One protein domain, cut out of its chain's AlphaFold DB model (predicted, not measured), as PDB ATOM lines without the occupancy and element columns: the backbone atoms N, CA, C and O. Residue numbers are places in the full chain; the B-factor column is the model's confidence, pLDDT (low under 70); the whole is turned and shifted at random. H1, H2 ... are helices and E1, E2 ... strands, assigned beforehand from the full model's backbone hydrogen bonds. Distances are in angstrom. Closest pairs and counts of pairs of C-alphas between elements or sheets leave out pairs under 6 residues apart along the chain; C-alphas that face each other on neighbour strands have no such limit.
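What this domain is: This is residues 4 to 83 of the 86 residues of an uncharacterized protein of Pyrobaculum aerophilum (UniProt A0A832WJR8). A strongly twisted wall of six antiparallel strands has helix H1 packed slantwise over one face, while the shorter helix H2 lies over the opposite face, near Val 49 at the beginning of E4. The short strands E2 and E6 make the two edges of the sheet, whose order is E2, E1, E5, E4, E3, E6. The printed part has 80 residues with two named helices and six named strands, along the chain E1, E2, H1, E3, E4, E5, H2, E6, and its class is mixed, helices and strands. It is compact, with a radius of gyration of the C-alphas of 11.4 A, and rounded, spanning 29 by 25 by 21 A.

How they stand to each other: Strands E3, residues 36 to 41, E4, residues 49 to 54, and E5, residues 59 to 63, form a meander, each the antiparallel neighbour of the one before. E3 and E4 are a hairpin, with N 51 and O 40 at 2.8 A, within hydrogen-bond range. E4 and E5 are another, with N 52 and O 60 at 2.8 A. Beside E5 is E1, residues 4 to 6, antiparallel at 159 degrees, with N 5 and O 61 at 2.8 A. E1 forms a hairpin with the edge strand E2, residues 9 to 12, where N 11 and O 4 are 2.8 A apart. The other edge strand, E6, residues 80 to 82, is antiparallel to E3, with N 41 and O 80 at 2.8 A. H1, residues 20 to 30, is on the sheet at a height of 8.2 A, over E5 and E4. It runs slantwise to the strands, at 51 degrees to E5 on the local plane; its closest C-alphas to E5 are those of Ala 23 and Leu 62, 5.7 A. H2, residues 68 to 76, is on the opposite face at a height of 9.5 A, over E4 and only just over E5, with 3 of its C-alphas falling on E5. It runs across the strands, at 68 degrees to E4 on the local plane; the closest C-alphas of H2 and E4 are those of Tyr 74 and Val 49, 7.0 A. H1 and H2 are apart. In H1 and H2 every O i to N i+4 pair is within hydrogen-bond range.

Where its parts are: E4 measures 16.2 A from first to last C-alpha, E3 13.8 A, E5 12.9 A, E2 10.1 A, E6 6.9 A and E1 6.5 A. H1 measures 15.2 A and H2 12.4 A. E1 begins at C-alpha 4, (201.566, 185.762, 128.526). H1 begins at C-alpha 20, (192.216, 185.267, 137.376). E6 ends at C-alpha 82, (183.533, 191.776, 135.146).

The domain as a whole: The two C-alphas farthest apart are those of Phe 33 and Asp 45, 31.7 A. The printed part runs from residue 4 to 83 and has no cut. No link is long; those from E2 to H1 and from E3 to E4 are short, and the others are tight. The mean pLDDT of the printed part is 91.5, and no printed residue is under 70.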
ATOM      1  N   LEU A   4     201.991 184.377 128.425       95.19
ATOM      2  CA  LEU A   4     201.566 185.762 128.526       95.19
ATOM      3  C   LEU A   4     201.555 186.391 127.136       95.19
ATOM      4  O   LEU A   4     202.501 186.190 126.383       95.19
ATOM      5  N   TYR A   5     200.546 187.194 126.820       95.44
ATOM      6  CA  TYR A   5     200.554 188.069 125.654       95.44
ATOM      7  C   TYR A   5     200.351 189.523 126.083       95.44
ATOM      8  O   TYR A   5     199.348 189.868 126.710       95.44
ATOM      9  N   TYR A   6     201.323 190.375 125.767       93.50
ATOM     10  CA  TYR A   6     201.307 191.803 126.090       93.50
ATOM     11  C   TYR A   6     202.148 192.576 125.071       93.50
ATOM     12  O   TYR A   6     203.229 192.120 124.699       93.50
ATOM     13  N   LEU A   7     201.640 193.729 124.615       90.62
ATOM     14  CA  LEU A   7     202.254 194.568 123.569       90.62
ATOM     15  C   LEU A   7     202.697 193.761 122.339       90.62
ATOM     16  O   LEU A   7     203.843 193.841 121.897       90.62
ATOM     17  N   ASP A   8     201.781 192.938 121.834       91.25
ATOM     18  CA  ASP A   8     201.969 192.105 120.646       91.25
ATOM     19  C   ASP A   8     203.114 191.093 120.715       91.25
ATOM     20  O   ASP A   8     203.688 190.684 119.703       91.25
ATOM     21  N   ARG A   9     203.452 190.656 121.933       93.75
ATOM     22  CA  ARG A   9     204.493 189.660 122.172       93.75
ATOM     23  C   ARG A   9     204.018 188.566 123.105       93.75
ATOM     24  O   ARG A   9     203.456 188.841 124.164       93.75
ATOM     25  N   PHE A  10     204.343 187.331 122.732       95.25
ATOM     26  CA  PHE A  10     204.271 186.192 123.633       95.25
ATOM     27  C   PHE A  10     205.480 186.188 124.567       95.25
ATOM     28  O   PHE A  10     206.621 186.349 124.131       95.25
ATOM     29  N   MET A  11     205.227 185.990 125.853       93.81
ATOM     30  CA  MET A  11     206.236 185.923 126.898       93.81
ATOM     31  C   MET A  11     205.974 184.724 127.816       93.81
ATOM     32  O   MET A  11     204.824 184.300 127.972       93.81
ATOM     33  N   PRO A  12     207.019 184.178 128.459       92.19
ATOM     34  CA  PRO A  12     206.842 183.167 129.491       92.19
ATOM     35  C   PRO A  12     205.996 183.714 130.643       92.19
ATOM     36  O   PRO A  12     206.240 184.822 131.124       92.19
ATOM     37  N   SER A  13     205.029 182.925 131.109       92.75
ATOM     38  CA  SER A  13     204.281 183.226 132.327       92.75
ATOM     39  C   SER A  13     204.776 182.347 133.481       92.75
ATOM     40  O   SER A  13     204.976 181.146 133.287       92.75
ATOM     41  N   PRO A  14     204.943 182.894 134.699       92.12
ATOM     42  CA  PRO A  14     205.168 182.094 135.899       92.12
ATOM     43  C   PRO A  14     203.893 181.378 136.383       92.12
ATOM     44  O   PRO A  14     203.963 180.592 137.324       92.12
ATOM     45  N   CYS A  15     202.727 181.633 135.775       92.62
ATOM     46  CA  CYS A  15     201.483 180.963 136.141       92.62
ATOM     47  C   CYS A  15     201.473 179.508 135.648       92.62
ATOM     48  O   CYS A  15     201.706 179.217 134.470       92.62
ATOM     49  N   TYR A  16     201.144 178.572 136.539       90.38
ATOM     50  CA  TYR A  16     201.016 177.157 136.178       90.38
ATOM     51  C   TYR A  16     199.794 176.887 135.292       90.38
ATOM     52  O   TYR A  16     199.892 176.078 134.363       90.38
ATOM     53  N   ALA A  17     198.701 177.608 135.552       91.50
ATOM     54  CA  ALA A  17     197.423 177.543 134.854       91.50
ATOM     55  C   ALA A  17     196.906 178.953 134.520       91.50
ATOM     56  O   ALA A  17     197.458 179.954 134.987       91.50
ATOM     57  N   VAL A  18     195.852 179.022 133.708       94.00
ATOM     58  CA  VAL A  18     195.137 180.263 133.402       94.00
ATOM     59  C   VAL A  18     194.136 180.521 134.523       94.00
ATOM     60  O   VAL A  18     193.129 179.833 134.650       94.00
ATOM     61  N   ASP A  19     194.459 181.488 135.370       93.31
ATOM     62  CA  ASP A  19     193.709 181.819 136.578       93.31
ATOM     63  C   ASP A  19     193.642 183.342 136.748       93.31
ATOM     64  O   ASP A  19     194.599 184.061 136.440       93.31
ATOM     65  N   VAL A  20     192.498 183.831 137.235       93.94
ATOM     66  CA  VAL A  20     192.216 185.267 137.376       93.94
ATOM     67  C   VAL A  20     193.174 185.906 138.373       93.94
ATOM     68  O   VAL A  20     193.717 186.980 138.101       93.94
ATOM     69  N   LYS A  21     193.438 185.239 139.502       93.31
ATOM     70  CA  LYS A  21     194.341 185.764 140.529       93.31
ATOM     71  C   LYS A  21     195.754 185.929 139.971       93.31
ATOM     72  O   LYS A  21     196.350 186.996 140.120       93.31
ATOM     73  N   CYS A  22     196.273 184.922 139.275       93.50
ATOM     74  CA  CYS A  22     197.600 184.983 138.677       93.50
ATOM     75  C   CYS A  22     197.681 186.031 137.554       93.50
ATOM     76  O   CYS A  22     198.657 186.779 137.482       93.50
ATOM     77  N   ALA A  23     196.643 186.157 136.717       94.44
ATOM     78  CA  ALA A  23     196.575 187.189 135.683       94.44
ATOM     79  C   ALA A  23     196.623 188.609 136.278       94.44
ATOM     80  O   ALA A  23     197.360 189.464 135.783       94.44
ATOM     81  N   LEU A  24     195.899 188.853 137.375       93.75
ATOM     82  CA  LEU A  24     195.921 190.130 138.093       93.75
ATOM     83  C   LEU A  24     197.280 190.419 138.736       93.75
ATOM     84  O   LEU A  24     197.776 191.544 138.644       93.75
ATOM     85  N   GLU A  25     197.903 189.423 139.370       92.50
ATOM     86  CA  GLU A  25     199.250 189.568 139.932       92.50
ATOM     87  C   GLU A  25     200.277 189.912 138.846       92.50
ATOM     88  O   GLU A  25     201.117 190.793 139.051       92.50
ATOM     89  N   LEU A  26     200.189 189.277 137.674       92.19
ATOM     90  CA  LEU A  26     201.042 189.598 136.532       92.19
ATOM     91  C   LEU A  26     200.796 190.997 135.993       92.19
ATOM     92  O   LEU A  26     201.760 191.724 135.765       92.19
ATOM     93  N   ALA A  27     199.535 191.396 135.838       91.56
ATOM     94  CA  ALA A  27     199.188 192.739 135.398       91.56
ATOM     95  C   ALA A  27     199.793 193.798 136.331       91.56
ATOM     96  O   ALA A  27     200.475 194.706 135.861       91.56
ATOM     97  N   ARG A  28     199.657 193.622 137.651       88.75
ATOM     98  CA  ARG A  28     200.221 194.528 138.668       88.75
ATOM     99  C   ARG A  28     201.756 194.558 138.678       88.75
ATOM    100  O   ARG A  28     202.333 195.587 139.016       88.75
ATOM    101  N   ARG A  29     202.425 193.444 138.352       87.19
ATOM    102  CA  ARG A  29     203.898 193.332 138.379       87.19
ATOM    103  C   ARG A  29     204.573 193.777 137.084       87.19
ATOM    104  O   ARG A  29     205.643 194.370 137.139       87.19
ATOM    105  N   MET A  30     203.997 193.434 135.935       82.75
ATOM    106  CA  MET A  30     204.640 193.609 134.628       82.75
ATOM    107  C   MET A  30     204.275 194.923 133.961       82.75
ATOM    108  O   MET A  30     205.113 195.546 133.313       82.75
ATOM    109  N   VAL A  31     203.032 195.358 134.127       79.44
ATOM    110  CA  VAL A  31     202.579 196.635 133.603       79.44
ATOM    111  C   VAL A  31     202.735 197.633 134.739       79.44
ATOM    112  O   VAL A  31     201.908 197.704 135.647       79.44
ATOM    113  N   SER A  32     203.847 198.371 134.714       70.75
ATOM    114  CA  SER A  32     204.072 199.467 135.657       70.75
ATOM    115  C   SER A  32     202.848 200.381 135.609       70.75
ATOM    116  O   SER A  32     202.501 200.870 134.537       70.75
ATOM    117  N   PHE A  33     202.175 200.562 136.747       71.81
ATOM    118  CA  PHE A  33     200.924 201.323 136.885       71.81
ATOM    119  C   PHE A  33     199.640 200.665 136.358       71.81
ATOM    120  O   PHE A  33     198.628 201.358 136.248       71.81
ATOM    121  N   CYS A  34     199.603 199.353 136.093       86.44
ATOM    122  CA  CYS A  34     198.314 198.724 135.814       86.44
ATOM    123  C   CYS A  34     197.415 198.766 137.044       86.44
ATOM    124  O   CYS A  34     197.645 198.080 138.043       86.44
ATOM    125  N   LYS A  35     196.352 199.552 136.916       90.94
ATOM    126  CA  LYS A  35     195.151 199.476 137.734       90.94
ATOM    127  C   LYS A  35     194.116 198.704 136.924       90.94
ATOM    128  O   LYS A  35     193.598 199.263 135.955       90.94
ATOM    129  N   PRO A  36     193.876 197.421 137.230       93.19
ATOM    130  CA  PRO A  36     192.870 196.634 136.534       93.19
ATOM    131  C   PRO A  36     191.500 197.309 136.658       93.19
ATOM    132  O   PRO A  36     191.093 197.649 137.764       93.19
ATOM    133  N   VAL A  37     190.810 197.505 135.537       94.94
ATOM    134  CA  VAL A  37     189.457 198.096 135.485       94.94
ATOM    135  C   VAL A  37     188.419 197.120 134.946       94.94
ATOM    136  O   VAL A  37     187.229 197.280 135.182       94.94
ATOM    137  N   ARG A  38     188.859 196.093 134.217       95.88
ATOM    138  CA  ARG A  38     187.992 195.050 133.676       95.88
ATOM    139  C   ARG A  38     188.795 193.782 133.456       95.88
ATOM    140  O   ARG A  38     189.938 193.842 133.002       95.88
ATOM    141  N   ILE A  39     188.178 192.646 133.722       96.38
ATOM    142  CA  ILE A  39     188.697 191.324 133.392       96.38
ATOM    143  C   ILE A  39     187.708 190.688 132.429       96.38
ATOM    144  O   ILE A  39     186.509 190.785 132.663       96.38
ATOM    145  N   CYS A  40     188.193 190.070 131.358       96.44
ATOM    146  CA  CYS A  40     187.384 189.229 130.487       96.44
ATOM    147  C   CYS A  40     187.958 187.815 130.478       96.44
ATOM    148  O   CYS A  40     189.161 187.629 130.290       96.44
ATOM    149  N   VAL A  41     187.093 186.832 130.683       95.88
ATOM    150  CA  VAL A  41     187.430 185.410 130.717       95.88
ATOM    151  C   VAL A  41     186.790 184.752 129.507       95.88
ATOM    152  O   VAL A  41     185.629 185.018 129.197       95.88
ATOM    153  N   TRP A  42     187.541 183.905 128.809       94.25
ATOM    154  CA  TRP A  42     186.945 183.021 127.817       94.25
ATOM    155  C   TRP A  42     186.302 181.821 128.534       94.25
ATOM    156  O   TRP A  42     187.044 181.054 129.160       94.25
ATOM    157  N   PRO A  43     184.962 181.683 128.513       77.25
ATOM    158  CA  PRO A  43     184.256 180.614 129.215       77.25
ATOM    159  C   PRO A  43     184.659 179.203 128.768       77.25
ATOM    160  O   PRO A  43     184.892 178.944 127.590       77.25
ATOM    161  N   GLY A  44     184.682 178.284 129.734       75.94
ATOM    162  CA  GLY A  44     184.955 176.855 129.572       75.94
ATOM    163  C   GLY A  44     185.105 176.168 130.935       75.94
ATOM    164  O   GLY A  44     185.189 176.848 131.959       75.94
ATOM    165  N   ASP A  45     185.172 174.831 130.961       76.56
ATOM    166  CA  ASP A  45     185.407 174.056 132.198       76.56
ATOM    167  C   ASP A  45     186.719 174.461 132.900       76.56
ATOM    168  O   ASP A  45     186.850 174.381 134.122       76.56
ATOM    169  N   ALA A  46     187.684 174.938 132.112       80.31
ATOM    170  CA  ALA A  46     188.846 175.680 132.565       80.31
ATOM    171  C   ALA A  46     189.069 176.883 131.629       80.31
ATOM    172  O   ALA A  46     188.998 176.707 130.411       80.31
ATOM    173  N   PRO A  47     189.372 178.085 132.153       84.06
ATOM    174  CA  PRO A  47     189.676 179.240 131.317       84.06
ATOM    175  C   PRO A  47     190.864 178.984 130.384       84.06
ATOM    176  O   PRO A  47     191.913 178.511 130.819       84.06
ATOM    177  N   GLU A  48     190.741 179.350 129.109       92.00
ATOM    178  CA  GLU A  48     191.861 179.260 128.157       92.00
ATOM    179  C   GLU A  48     192.586 180.590 127.969       92.00
ATOM    180  O   GLU A  48     193.796 180.617 127.719       92.00
ATOM    181  N   VAL A  49     191.853 181.695 128.119       96.25
ATOM    182  CA  VAL A  49     192.368 183.058 128.010       96.25
ATOM    183  C   VAL A  49     191.689 183.944 129.050       96.25
ATOM    184  O   VAL A  49     190.468 183.933 129.196       96.25
ATOM    185  N   ILE A  50     192.493 184.738 129.753       97.06
ATOM    186  CA  ILE A  50     192.045 185.822 130.628       97.06
ATOM    187  C   ILE A  50     192.711 187.103 130.159       97.06
ATOM    188  O   ILE A  50     193.938 187.180 130.122       97.06
ATOM    189  N   GLU A  51     191.920 188.121 129.839       96.94
ATOM    190  CA  GLU A  51     192.402 189.456 129.505       96.94
ATOM    191  C   GLU A  51     192.130 190.428 130.647       96.94
ATOM    192  O   GLU A  51     190.988 190.654 131.041       96.94
ATOM    193  N   VAL A  52     193.196 191.035 131.154       96.69
ATOM    194  CA  VAL A  52     193.149 192.098 132.150       96.69
ATOM    195  C   VAL A  52     193.323 193.427 131.431       96.69
ATOM    196  O   VAL A  52     194.375 193.692 130.849       96.69
ATOM    197  N   PHE A  53     192.299 194.271 131.484       95.19
ATOM    198  CA  PHE A  53     192.345 195.642 130.991       95.19
ATOM    199  C   PHE A  53     192.774 196.571 132.120       95.19
ATOM    200  O   PHE A  53     192.175 196.569 133.197       95.19
ATOM    201  N   CYS A  54     193.793 197.379 131.860       92.88
ATOM    202  CA  CYS A  54     194.301 198.370 132.793       92.88
ATOM    203  C   CYS A  54     193.774 199.766 132.434       92.88
ATOM    204  O   CYS A  54     193.539 200.083 131.263       92.88
ATOM    205  N   GLU A  55     193.638 200.626 133.442       91.00
ATOM    206  CA  GLU A  55     193.412 202.058 133.247       91.00
ATOM    207  C   GLU A  55     194.468 202.643 132.282       91.00
ATOM    208  O   GLU A  55     195.647 202.291 132.343       91.00
ATOM    209  N   GLY A  56     194.043 203.517 131.361       86.00
ATOM    210  CA  GLY A  56     194.923 204.119 130.350       86.00
ATOM    211  C   GLY A  56     195.069 203.321 129.047       86.00
ATOM    212  O   GLY A  56     195.779 203.765 128.148       86.00
ATOM    213  N   GLY A  57     194.388 202.177 128.917       84.88
ATOM    214  CA  GLY A  57     194.269 201.432 127.659       84.88
ATOM    215  C   GLY A  57     195.130 200.175 127.455       84.88
ATOM    216  O   GLY A  57     194.750 199.391 126.585       84.88
ATOM    217  N   PRO A  58     196.234 199.894 128.186       89.31
ATOM    218  CA  PRO A  58     196.948 198.641 127.973       89.31
ATOM    219  C   PRO A  58     196.128 197.449 128.480       89.31
ATOM    220  O   PRO A  58     195.435 197.538 129.496       89.31
ATOM    221  N   SER A  59     196.249 196.310 127.800       93.38
ATOM    222  CA  SER A  59     195.711 195.036 128.272       93.38
ATOM    223  C   SER A  59     196.761 193.934 128.237       93.38
ATOM    224  O   SER A  59     197.673 193.937 127.408       93.38
ATOM    225  N   LEU A  60     196.633 192.992 129.163       95.19
ATOM    226  CA  LEU A  60     197.506 191.838 129.320       95.19
ATOM    227  C   LEU A  60     196.661 190.574 129.248       95.19
ATOM    228  O   LEU A  60     195.605 190.509 129.869       95.19
ATOM    229  N   LYS A  61     197.125 189.566 128.512       96.38
ATOM    230  CA  LYS A  61     196.417 188.292 128.368       96.38
ATOM    231  C   LYS A  61     197.227 187.159 128.969       96.38
ATOM    232  O   LYS A  61     198.362 186.934 128.558       96.38
ATOM    233  N   LEU A  62     196.641 186.431 129.907       96.88
ATOM    234  CA  LEU A  62     197.145 185.138 130.344       96.88
ATOM    235  C   LEU A  62     196.452 184.054 129.520       96.88
ATOM    236  O   LEU A  62     195.230 184.028 129.441       96.88
ATOM    237  N   MET A  63     197.229 183.180 128.896       96.12
ATOM    238  CA  MET A  63     196.760 182.204 127.919       96.12
ATOM    239  C   MET A  63     197.261 180.807 128.259       96.12
ATOM    240  O   MET A  63     198.346 180.661 128.820       96.12
ATOM    241  N   ARG A  64     196.521 179.763 127.882       94.75
ATOM    242  CA  ARG A  64     196.932 178.369 128.123       94.75
ATOM    243  C   ARG A  64     198.250 178.031 127.425       94.75
ATOM    244  O   ARG A  64     199.090 177.344 127.999       94.75
ATOM    245  N   GLU A  65     198.447 178.568 126.227       93.62
ATOM    246  CA  GLU A  65     199.650 178.399 125.416       93.62
ATOM    247  C   GLU A  65     199.891 179.617 124.514       93.62
ATOM    248  O   GLU A  65     198.982 180.404 124.242       93.62
ATOM    249  N   ALA A  66     201.128 179.785 124.047       94.88
ATOM    250  CA  ALA A  66     201.497 180.834 123.106       94.88
ATOM    251  C   ALA A  66     201.042 180.444 121.691       94.88
ATOM    252  O   ALA A  66     201.795 179.834 120.933       94.88
ATOM    253  N   SER A  67     199.797 180.779 121.350       94.94
ATOM    254  CA  SER A  67     199.181 180.418 120.071       94.94
ATOM    255  C   SER A  67     198.433 181.607 119.454       94.94
ATOM    256  O   SER A  67     197.472 182.104 120.049       94.94
ATOM    257  N   PRO A  68     198.828 182.065 118.248       94.31
ATOM    258  CA  PRO A  68     198.062 183.053 117.490       94.31
ATOM    259  C   PRO A  68     196.638 182.586 117.165       94.31
ATOM    260  O   PRO A  68     195.721 183.402 117.173       94.31
ATOM    261  N   SER A  69     196.437 181.285 116.925       94.62
ATOM    262  CA  SER A  69     195.103 180.719 116.687       94.62
ATOM    263  C   SER A  69     194.221 180.855 117.924       94.62
ATOM    264  O   SER A  69     193.096 181.326 117.814       94.62
ATOM    265  N   LEU A  70     194.771 180.577 119.113       93.25
ATOM    266  CA  LEU A  70     194.043 180.732 120.373       93.25
ATOM    267  C   LEU A  70     193.632 182.195 120.620       93.25
ATOM    268  O   LEU A  70     192.530 182.453 121.095       93.25
ATOM    269  N   LEU A  71     194.482 183.168 120.258       92.88
ATOM    270  CA  LEU A  71     194.109 184.591 120.280       92.88
ATOM    271  C   LEU A  71     192.969 184.899 119.305       92.88
ATOM    272  O   LEU A  71     192.044 185.624 119.665       92.88
ATOM    273  N   ALA A  72     193.046 184.392 118.073       93.75
ATOM    274  CA  ALA A  72     192.031 184.641 117.054       93.75
ATOM    275  C   ALA A  72     190.665 184.077 117.474       93.75
ATOM    276  O   ALA A  72     189.654 184.771 117.370       93.75
ATOM    277  N   GLU A  73     190.649 182.857 118.006       94.50
ATOM    278  CA  GLU A  73     189.450 182.211 118.539       94.50
ATOM    279  C   GLU A  73     188.892 182.968 119.743       94.50
ATOM    280  O   GLU A  73     187.704 183.289 119.759       94.50
ATOM    281  N   TYR A  74     189.752 183.360 120.690       94.44
ATOM    282  CA  TYR A  74     189.357 184.224 121.797       94.44
ATOM    283  C   TYR A  74     188.666 185.490 121.289       94.44
ATOM    284  O   TYR A  74     187.594 185.838 121.775       94.44
ATOM    285  N   TYR A  75     189.226 186.185 120.296       93.44
ATOM    286  CA  TYR A  75     188.607 187.396 119.757       93.44
ATOM    287  C   TYR A  75     187.268 187.136 119.062       93.44
ATOM    288  O   TYR A  75     186.369 187.965 119.208       93.44
ATOM    289  N   ALA A  76     187.119 186.000 118.382       93.62
ATOM    290  CA  ALA A  76     185.879 185.605 117.718       93.62
ATOM    291  C   ALA A  76     184.783 185.125 118.689       93.62
ATOM    292  O   ALA A  76     183.603 185.201 118.352       93.62
ATOM    293  N   GLY A  77     185.161 184.632 119.872       89.44
ATOM    294  CA  GLY A  77     184.247 184.060 120.858       89.44
ATOM    295  C   GLY A  77     183.596 185.068 121.812       89.44
ATOM    296  O   GLY A  77     184.074 186.194 122.008       89.44
ATOM    297  N   GLU A  78     182.513 184.624 122.453       89.88
ATOM    298  CA  GLU A  78     181.906 185.305 123.601       89.88
ATOM    299  C   GLU A  78     182.827 185.247 124.828       89.88
ATOM    300  O   GLU A  78     183.636 184.329 124.981       89.88
ATOM    301  N   LYS A  79     182.741 186.273 125.678       93.00
ATOM    302  CA  LYS A  79     183.608 186.463 126.846       93.00
ATOM    303  C   LYS A  79     182.769 186.949 128.012       93.00
ATOM    304  O   LYS A  79     181.978 187.878 127.845       93.00
ATOM    305  N   ASP A  80     183.035 186.404 129.188       94.31
ATOM    306  CA  ASP A  80     182.439 186.883 130.427       94.31
ATOM    307  C   ASP A  80     183.338 187.958 131.023       94.31
ATOM    308  O   ASP A  80     184.493 187.694 131.371       94.31
ATOM    309  N   CYS A  81     182.828 189.187 131.113       95.38
ATOM    310  CA  CYS A  81     183.595 190.323 131.606       95.38
ATOM    311  C   CYS A  81     183.020 190.883 132.906       95.38
ATOM    312  O   CYS A  81     181.810 191.060 133.032       95.38
ATOM    313  N   PHE A  82     183.897 191.224 133.844       95.31
ATOM    314  CA  PHE A  82     183.533 191.776 135.146       95.31
ATOM    315  C   PHE A  82     184.593 192.754 135.659       95.31
ATOM    316  O   PHE A  82     185.727 192.798 135.168       95.31
ATOM    317  N   GLU A  83     184.210 193.570 136.638       94.50
ATOM    318  CA  GLU A  83     185.136 194.463 137.328       94.50
ATOM    319  C   GLU A  83     185.946 193.676 138.374       94.50
ATOM    320  O   GLU A  83     185.391 192.818 139.064       94.50
TER     321      GLU A  83